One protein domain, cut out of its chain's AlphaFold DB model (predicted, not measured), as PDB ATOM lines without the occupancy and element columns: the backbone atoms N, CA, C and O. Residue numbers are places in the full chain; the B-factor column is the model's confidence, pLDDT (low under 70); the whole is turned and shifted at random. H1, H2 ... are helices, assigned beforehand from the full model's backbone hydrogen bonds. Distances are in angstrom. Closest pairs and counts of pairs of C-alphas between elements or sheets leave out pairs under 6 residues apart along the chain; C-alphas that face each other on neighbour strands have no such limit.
ATOM      1  N   ARG A 644     568.557 484.741 384.601       95.44
ATOM      2  CA  ARG A 644     567.269 484.573 385.296       95.44
ATOM      3  C   ARG A 644     566.094 484.590 384.323       95.44
ATOM      4  O   ARG A 644     565.207 483.757 384.469       95.44
ATOM      5  N   GLU A 645     566.090 485.487 383.341       94.31
ATOM      6  CA  GLU A 645     565.020 485.546 382.334       94.31
ATOM      7  C   GLU A 645     565.036 484.318 381.412       94.31
ATOM      8  O   GLU A 645     564.003 483.671 381.255       94.31
ATOM      9  N   ILE A 646     566.213 483.886 380.937       93.06
ATOM     10  CA  ILE A 646     566.373 482.629 380.179       93.06
ATOM     11  C   ILE A 646     565.855 481.425 380.984       93.06
ATOM     12  O   ILE A 646     565.175 480.550 380.449       93.06
ATOM     13  N   SER A 647     566.147 481.380 382.287       92.50
ATOM     14  CA  SER A 647     565.716 480.274 383.154       92.50
ATOM     15  C   SER A 647     564.209 480.261 383.414       92.50
ATOM     16  O   SER A 647     563.660 479.191 383.657       92.50
ATOM     17  N   LYS A 648     563.542 481.425 383.390       91.88
ATOM     18  CA  LYS A 648     562.084 481.541 383.566       91.88
ATOM     19  C   LYS A 648     561.306 481.088 382.334       91.88
ATOM     20  O   LYS A 648     560.159 480.663 382.480       91.88
ATOM     21  N   ASP A 649     561.905 481.166 381.146       85.19
ATOM     22  CA  ASP A 649     561.311 480.681 379.900       85.19
ATOM     23  C   ASP A 649     561.324 479.145 379.849       85.19
ATOM     24  O   ASP A 649     562.111 478.509 379.147       85.19
ATOM     25  N   ASN A 650     560.436 478.531 380.631       75.69
ATOM     26  CA  ASN A 650     560.267 477.080 380.698       75.69
ATOM     27  C   ASN A 650     559.635 476.485 379.432       75.69
ATOM     28  O   ASN A 650     559.624 475.263 379.275       75.69
ATOM     29  N   THR A 651     559.088 477.323 378.549       73.56
ATOM     30  CA  THR A 651     558.398 476.880 377.334       73.56
ATOM     31  C   THR A 651     559.400 476.581 376.224       73.56
ATOM     32  O   THR A 651     559.261 475.572 375.530       73.56
ATOM     33  N   HIS A 652     560.431 477.419 376.077       74.44
ATOM     34  CA  HIS A 652     561.383 477.314 374.972       74.44
ATOM     35  C   HIS A 652     562.816 477.007 375.428       74.44
ATOM     36  O   HIS A 652     563.520 476.264 374.742       74.44
ATOM     37  N   LEU A 653     563.257 477.504 376.585       82.75
ATOM     38  CA  LEU A 653     564.662 477.437 376.998       82.75
ATOM     39  C   LEU A 653     564.827 476.648 378.309       82.75
ATOM     40  O   LEU A 653     565.115 475.439 378.306       82.75
ATOM     41  N   GLY A 654     564.638 477.335 379.434       86.75
ATOM     42  CA  GLY A 654     564.869 476.854 380.786       86.75
ATOM     43  C   GLY A 654     566.343 476.933 381.223       86.75
ATOM     44  O   GLY A 654     567.216 477.385 380.474       86.75
ATOM     45  N   PRO A 655     566.668 476.437 382.432       86.44
ATOM     46  CA  PRO A 655     567.975 476.638 383.081       86.44
ATOM     47  C   PRO A 655     569.199 476.107 382.315       86.44
ATOM     48  O   PRO A 655     570.324 476.552 382.552       86.44
ATOM     49  N   ARG A 656     568.990 475.153 381.399       86.19
ATOM     50  CA  ARG A 656     570.029 474.508 380.575       86.19
ATOM     51  C   ARG A 656     570.580 475.378 379.438       86.19
ATOM     52  O   ARG A 656     571.600 475.005 378.863       86.19
ATOM     53  N   TYR A 657     569.909 476.490 379.127       90.19
ATOM     54  CA  TYR A 657     570.309 477.474 378.110       90.19
ATOM     55  C   TYR A 657     570.932 478.733 378.716       90.19
ATOM     56  O   TYR A 657     571.195 479.688 377.996       90.19
ATOM     57  N   ARG A 658     571.159 478.778 380.038       94.19
ATOM     58  CA  ARG A 658     571.871 479.912 380.643       94.19
ATOM     59  C   ARG A 658     573.212 480.127 379.933       94.19
ATOM     60  O   ARG A 658     573.900 479.177 379.592       94.19
ATOM     61  N   ILE A 659     573.607 481.369 379.742       94.94
ATOM     62  CA  ILE A 659     574.854 481.727 379.076       94.94
ATOM     63  C   ILE A 659     576.003 481.580 380.075       94.94
ATOM     64  O   ILE A 659     575.887 482.017 381.223       94.94
ATOM     65  N   GLY A 660     577.094 480.937 379.656       94.75
ATOM     66  CA  GLY A 660     578.302 480.756 380.458       94.75
ATOM     67  C   GLY A 660     579.173 482.011 380.572       94.75
ATOM     68  O   GLY A 660     579.034 482.965 379.812       94.75
ATOM     69  N   HIS A 661     580.106 482.003 381.522       95.31
ATOM     70  CA  HIS A 661     581.009 483.128 381.798       95.31
ATOM     71  C   HIS A 661     582.210 483.221 380.845       95.31
ATOM     72  O   HIS A 661     582.891 484.241 380.848       95.31
ATOM     73  N   SER A 662     582.480 482.204 380.014       93.50
ATOM     74  CA  SER A 662     583.674 482.176 379.152       93.50
ATOM     75  C   SER A 662     583.751 483.327 378.150       93.50
ATOM     76  O   SER A 662     584.852 483.728 377.792       93.50
ATOM     77  N   PHE A 663     582.606 483.860 377.707       93.69
ATOM     78  CA  PHE A 663     582.546 485.025 376.811       93.69
ATOM     79  C   PHE A 663     583.189 486.270 377.434       93.69
ATOM     80  O   PHE A 663     583.740 487.111 376.734       93.69
ATOM     81  N   PHE A 664     583.162 486.359 378.764       94.38
ATOM     82  CA  PHE A 664     583.708 487.475 379.526       94.38
ATOM     83  C   PHE A 664     585.077 487.152 380.131       94.38
ATOM     84  O   PHE A 664     585.505 487.839 381.049       94.38
ATOM     85  N   CYS A 665     585.782 486.131 379.635       91.94
ATOM     86  CA  CYS A 665     587.161 485.857 380.029       91.94
ATOM     87  C   CYS A 665     588.133 486.507 379.029       91.94
ATOM     88  O   CYS A 665     588.393 485.908 377.982       91.94
ATOM     89  N   PRO A 666     588.687 487.702 379.312       87.06
ATOM     90  CA  PRO A 666     589.589 488.364 378.376       87.06
ATOM     91  C   PRO A 666     590.892 487.564 378.183       87.06
ATOM     92  O   PRO A 666     591.361 486.900 379.118       87.06
ATOM     93  N   PRO A 667     591.497 487.609 376.980       78.12
ATOM     94  CA  PRO A 667     592.761 486.937 376.705       78.12
ATOM     95  C   PRO A 667     593.900 487.524 377.550       78.12
ATOM     96  O   PRO A 667     593.942 488.722 377.806       78.12
ATOM     97  N   HIS A 668     594.854 486.681 377.955       70.81
ATOM     98  CA  HIS A 668     596.084 487.129 378.618       70.81
ATOM     99  C   HIS A 668     597.079 487.631 377.559       70.81
ATOM    100  O   HIS A 668     597.849 486.834 377.019       70.81
ATOM    101  N   LYS A 669     597.009 488.914 377.186       70.00
ATOM    102  CA  LYS A 669     597.925 489.550 376.223       70.00
ATOM    103  C   LYS A 669     598.332 490.928 376.731       70.00
ATOM    104  O   LYS A 669     597.449 491.693 377.103       70.00
ATOM    105  N   ASP A 670     599.623 491.240 376.665       62.19
ATOM    106  CA  ASP A 670     600.184 492.496 377.188       62.19
ATOM    107  C   ASP A 670     599.574 493.750 376.531       62.19
ATOM    108  O   ASP A 670     599.431 494.785 377.176       62.19
ATOM    109  N   ASP A 671     599.102 493.625 375.286       73.81
ATOM    110  CA  ASP A 671     598.494 494.725 374.523       73.81
ATOM    111  C   ASP A 671     596.953 494.745 374.561       73.81
ATOM    112  O   ASP A 671     596.321 495.477 373.792       73.81
ATOM    113  N   PHE A 672     596.310 493.904 375.380       75.69
ATOM    114  CA  PHE A 672     594.849 493.826 375.448       75.69
ATOM    115  C   PHE A 672     594.311 494.370 376.769       75.69
ATOM    116  O   PHE A 672     594.436 493.739 377.817       75.69
ATOM    117  N   PHE A 673     593.626 495.510 376.690       82.00
ATOM    118  CA  PHE A 673     592.964 496.135 377.828       82.00
ATOM    119  C   PHE A 673     591.451 495.910 377.725       82.00
ATOM    120  O   PHE A 673     590.826 496.433 376.801       82.00
ATOM    121  N   PRO A 674     590.844 495.121 378.628       85.81
ATOM    122  CA  PRO A 674     589.410 494.860 378.607       85.81
ATOM    123  C   PRO A 674     588.623 496.077 379.113       85.81
ATOM    124  O   PRO A 674     588.305 496.202 380.299       85.81
ATOM    125  N   ASP A 675     588.324 496.985 378.190       88.50
ATOM    126  CA  ASP A 675     587.567 498.215 378.409       88.50
ATOM    127  C   ASP A 675     586.095 498.092 377.952       88.50
ATOM    128  O   ASP A 675     585.586 497.002 377.672       88.50
ATOM    129  N   GLU A 676     585.373 499.215 377.905       92.12
ATOM    130  CA  GLU A 676     583.975 499.244 377.443       92.12
ATOM    131  C   GLU A 676     583.835 498.771 375.987       92.12
ATOM    132  O   GLU A 676     582.856 498.106 375.654       92.12
ATOM    133  N   THR A 677     584.824 499.037 375.126       91.06
ATOM    134  CA  THR A 677     584.799 498.595 373.726       91.06
ATOM    135  C   THR A 677     584.897 497.073 373.623       91.06
ATOM    136  O   THR A 677     584.173 496.465 372.834       91.06
ATOM    137  N   TRP A 678     585.719 496.428 374.459       93.62
ATOM    138  CA  TRP A 678     585.728 494.964 374.554       93.62
ATOM    139  C   TRP A 678     584.364 494.405 374.969       93.62
ATOM    140  O   TRP A 678     583.869 493.463 374.343       93.62
ATOM    141  N   TYR A 679     583.739 494.984 375.996       94.81
ATOM    142  CA  TYR A 679     582.416 494.548 376.443       94.81
ATOM    143  C   TYR A 679     581.360 494.700 375.341       94.81
ATOM    144  O   TYR A 679     580.573 493.780 375.116       94.81
ATOM    145  N   GLU A 680     581.368 495.821 374.614       93.56
ATOM    146  CA  GLU A 680     580.487 496.039 373.463       93.56
ATOM    147  C   GLU A 680     580.688 494.979 372.376       93.56
ATOM    148  O   GLU A 680     579.703 494.474 371.837       93.56
ATOM    149  N   TRP A 681     581.933 494.584 372.087       94.06
ATOM    150  CA  TRP A 681     582.206 493.511 371.130       94.06
ATOM    151  C   TRP A 681     581.644 492.168 371.581       94.06
ATOM    152  O   TRP A 681     581.001 491.494 370.779       94.06
ATOM    153  N   VAL A 682     581.834 491.799 372.852       94.94
ATOM    154  CA  VAL A 682     581.265 490.558 373.400       94.94
ATOM    155  C   VAL A 682     579.738 490.582 373.291       94.94
ATOM    156  O   VAL A 682     579.119 489.619 372.839       94.94
ATOM    157  N   VAL A 683     579.104 491.701 373.653       96.25
ATOM    158  CA  VAL A 683     577.644 491.832 373.569       96.25
ATOM    159  C   VAL A 683     577.155 491.756 372.119       96.25
ATOM    160  O   VAL A 683     576.188 491.045 371.852       96.25
ATOM    161  N   GLU A 684     577.800 492.456 371.186       95.50
ATOM    162  CA  GLU A 684     577.342 492.550 369.794       95.50
ATOM    163  C   GLU A 684     577.600 491.285 368.979       95.50
ATOM    164  O   GLU A 684     576.756 490.880 368.178       95.50
ATOM    165  N   TYR A 685     578.770 490.673 369.155       94.50
ATOM    166  CA  TYR A 685     579.244 489.622 368.260       94.50
ATOM    167  C   TYR A 685     579.122 488.217 368.843       94.50
ATOM    168  O   TYR A 685     579.040 487.272 368.063       94.50
ATOM    169  N   ASP A 686     579.025 488.073 370.168       93.44
ATOM    170  CA  ASP A 686     578.844 486.766 370.807       93.44
ATOM    171  C   ASP A 686     577.443 486.615 371.412       93.44
ATOM    172  O   ASP A 686     576.716 485.668 371.101       93.44
ATOM    173  N   ILE A 687     577.022 487.568 372.253       95.50
ATOM    174  CA  ILE A 687     575.752 487.454 372.986       95.50
ATOM    175  C   ILE A 687     574.550 487.731 372.079       95.50
ATOM    176  O   ILE A 687     573.574 486.982 372.122       95.50
ATOM    177  N   ALA A 688     574.589 488.770 371.241       95.44
ATOM    178  CA  ALA A 688     573.448 489.123 370.400       95.44
ATOM    179  C   ALA A 688     573.062 488.032 369.390       95.44
ATOM    180  O   ALA A 688     571.871 487.719 369.317       95.44
ATOM    181  N   PRO A 689     573.993 487.400 368.647       94.81
ATOM    182  CA  PRO A 689     573.643 486.278 367.779       94.81
ATOM    183  C   PRO A 689     573.026 485.115 368.561       94.81
ATOM    184  O   PRO A 689     572.001 484.586 368.142       94.81
ATOM    185  N   LEU A 690     573.574 484.789 369.738       93.25
ATOM    186  CA  LEU A 690     573.047 483.725 370.593       93.25
ATOM    187  C   LEU A 690     571.614 484.014 371.067       93.25
ATOM    188  O   LEU A 690     570.753 483.138 371.010       93.25
ATOM    189  N   LEU A 691     571.325 485.246 371.499       93.62
ATOM    190  CA  LEU A 691     569.973 485.633 371.912       93.62
ATOM    191  C   LEU A 691     568.979 485.606 370.748       93.62
ATOM    192  O   LEU A 691     567.839 485.183 370.938       93.62
ATOM    193  N   ARG A 692     569.414 486.002 369.545       93.50
ATOM    194  CA  ARG A 692     568.603 485.888 368.324       93.50
ATOM    195  C   ARG A 692     568.305 484.432 367.967       93.50
ATOM    196  O   ARG A 692     567.249 484.168 367.412       93.50
ATOM    197  N   GLU A 693     569.178 483.484 368.300       90.38
ATOM    198  CA  GLU A 693     568.873 482.053 368.152       90.38
ATOM    199  C   GLU A 693     567.920 481.547 369.243       90.38
ATOM    200  O   GLU A 693     567.015 480.757 368.961       90.38
ATOM    201  N   TYR A 694     568.092 482.001 370.487       90.38
ATOM    202  CA  TYR A 694     567.257 481.583 371.620       90.38
ATOM    203  C   TYR A 694     565.806 482.044 371.475       90.38
ATOM    204  O   TYR A 694     564.884 481.263 371.720       90.38
ATOM    205  N   TRP A 695     565.612 483.284 371.033       91.19
ATOM    206  CA  TRP A 695     564.308 483.903 370.814       91.19
ATOM    207  C   TRP A 695     564.133 484.318 369.350       91.19
ATOM    208  O   TRP A 695     563.811 485.466 369.051       91.19
ATOM    209  N   PHE A 696     564.329 483.362 368.436       87.56
ATOM    210  CA  PHE A 696     564.243 483.568 366.984       87.56
ATOM    211  C   PHE A 696     562.950 484.257 366.520       87.56
ATOM    212  O   PHE A 696     562.989 485.105 365.632       87.56
ATOM    213  N   ASP A 697     561.822 483.945 367.161       88.50
ATOM    214  CA  ASP A 697     560.511 484.507 366.812       88.50
ATOM    215  C   ASP A 697     560.166 485.803 367.579       88.50
ATOM    216  O   ASP A 697     559.061 486.325 367.429       88.50
ATOM    217  N   ASN A 698     561.061 486.324 368.430       90.06
ATOM    218  CA  ASN A 698     560.768 487.459 369.314       90.06
ATOM    219  C   ASN A 698     561.899 488.501 369.324       90.06
ATOM    220  O   ASN A 698     562.629 488.651 370.307       90.06
ATOM    221  N   SER A 699     562.028 489.238 368.215       89.81
ATOM    222  CA  SER A 699     563.047 490.283 368.039       89.81
ATOM    223  C   SER A 699     562.959 491.392 369.086       89.81
ATOM    224  O   SER A 699     563.987 491.795 369.615       89.81
ATOM    225  N   ASP A 700     561.750 491.832 369.444       92.50
ATOM    226  CA  ASP A 700     561.553 492.931 370.398       92.50
ATOM    227  C   ASP A 700     562.058 492.557 371.802       92.50
ATOM    228  O   ASP A 700     562.646 493.380 372.508       92.50
ATOM    229  N   LEU A 701     561.866 491.295 372.208       91.62
ATOM    230  CA  LEU A 701     562.417 490.779 373.459       91.62
ATOM    231  C   LEU A 701     563.948 490.761 373.422       91.62
ATOM    232  O   LEU A 701     564.585 491.178 374.393       91.62
ATOM    233  N   VAL A 702     564.533 490.298 372.312       92.94
ATOM    234  CA  VAL A 702     565.989 490.281 372.120       92.94
ATOM    235  C   VAL A 702     566.553 491.696 372.191       92.94
ATOM    236  O   VAL A 702     567.461 491.939 372.986       92.94
ATOM    237  N   ASP A 703     565.992 492.636 371.432       93.06
ATOM    238  CA  ASP A 703     566.448 494.025 371.394       93.06
ATOM    239  C   ASP A 703     566.334 494.681 372.776       93.06
ATOM    240  O   ASP A 703     567.294 495.291 373.246       93.06
ATOM    241  N   GLY A 704     565.242 494.435 373.509       94.56
ATOM    242  CA  GLY A 704     565.090 494.910 374.886       94.56
ATOM    243  C   GLY A 704     566.121 494.328 375.866       94.56
ATOM    244  O   GLY A 704     566.527 495.005 376.815       94.56
ATOM    245  N   HIS A 705     566.580 493.088 375.665       94.75
ATOM    246  CA  HIS A 705     567.695 492.532 376.436       94.75
ATOM    247  C   HIS A 705     569.037 493.153 376.034       94.75
ATOM    248  O   HIS A 705     569.833 493.477 376.916       94.75
ATOM    249  N   LEU A 706     569.277 493.361 374.736       94.44
ATOM    250  CA  LEU A 706     570.504 493.975 374.226       94.44
ATOM    251  C   LEU A 706     570.648 495.435 374.658       94.44
ATOM    252  O   LEU A 706     571.739 495.834 375.058       94.44
ATOM    253  N   GLU A 707     569.564 496.210 374.667       93.19
ATOM    254  CA  GLU A 707     569.553 497.577 375.200       93.19
ATOM    255  C   GLU A 707     569.973 497.602 376.675       93.19
ATOM    256  O   GLU A 707     570.875 498.350 377.046       93.19
ATOM    257  N   ARG A 708     569.427 496.706 377.512       93.12
ATOM    258  CA  ARG A 708     569.834 496.596 378.930       93.12
ATOM    259  C   ARG A 708     571.296 496.184 379.101       93.12
ATOM    260  O   ARG A 708     571.948 496.618 380.051       93.12
ATOM    261  N   LEU A 709     571.817 495.327 378.218       92.06
ATOM    262  CA  LEU A 709     573.237 494.980 378.224       92.06
ATOM    263  C   LEU A 709     574.090 496.209 377.864       92.06
ATOM    264  O   LEU A 709     575.106 496.441 378.524       92.06
ATOM    265  N   ARG A 710     573.665 497.017 376.883       86.88
ATOM    266  CA  ARG A 710     574.357 498.228 376.389       86.88
ATOM    267  C   ARG A 710     574.247 499.458 377.295       86.88
ATOM    268  O   ARG A 710     575.113 500.324 377.178       86.88
ATOM    269  N   GLY A 711     573.374 499.414 378.300       72.44
ATOM    270  CA  GLY A 711     573.331 500.386 379.397       72.44
ATOM    271  C   GLY A 711     572.362 501.512 379.118       72.44
ATOM    272  O   GLY A 711     572.666 502.326 378.224       72.44
TER     273      GLY A 711
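Overview. This is residues 644 to 711 of the 711 residues of a protein of Ectothiorhodospiraceae bacterium (UniProt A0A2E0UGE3). Two helices, the long H3 and the shorter H4, fold back on each other as a helical hairpin, and before them the chain runs in a long, mostly loop-like stretch along H3, with the tiny H2 on part of H3 and the short H1 touching no helix. Residues 667 to 673 stick out free as a loop between H2 and H3. The printed part has 68 residues with four named helices, H1, H2, H3 and H4 in that order, and no named strand; the class is all helix. It is only just loose, close to compact, with a radius of gyration of the C-alphas of 13.6 A, and only just elongated, spanning 45 by 23 by 17 A.

Arrangement. Look first at H1, residues 644 to 648. It is apart from H2, residues 661 to 664, from H3, residues 676 to 694, and from H4, residues 699 to 710. H2 touches H3, with residues 679 to 686 of H3 alone; the closest C-alphas, of Phe 663 and Val 682, are 6.6 A apart. H2 and H4 are apart. H3 and H4 form a hairpin and touch, the closest C-alphas being those of Leu 691 and Val 702 at 6.1 A; they run opposite ways at a shallow tilt of 21 degrees. Every O i to N i+4 pair is within hydrogen-bond range in H1 and H4, against 11 of 15 in H3, while H2 is too short for such a pair.

Along the chain. Find C-alpha 644 at (567.269, 484.573, 385.296), where H1 begins; H1 is 6.3 A long and H2 is 5.6 A. H3 starts at C-alpha 676, (583.975, 499.244, 377.443), and runs 25.0 A, with a kink of 29 degrees near residue 688. H4 runs 16.1 A and ends at C-alpha 710, (574.357, 498.228, 376.389).

Size, cuts and confidence. The farthest C-alphas, of Thr 651 and Asp 670, are 44.6 A apart. The printed part has no cut. The links H1 to H2 and H2 to H3 are long. The model's mean pLDDT over the printed part is 89.0, and residue 670 is under 70.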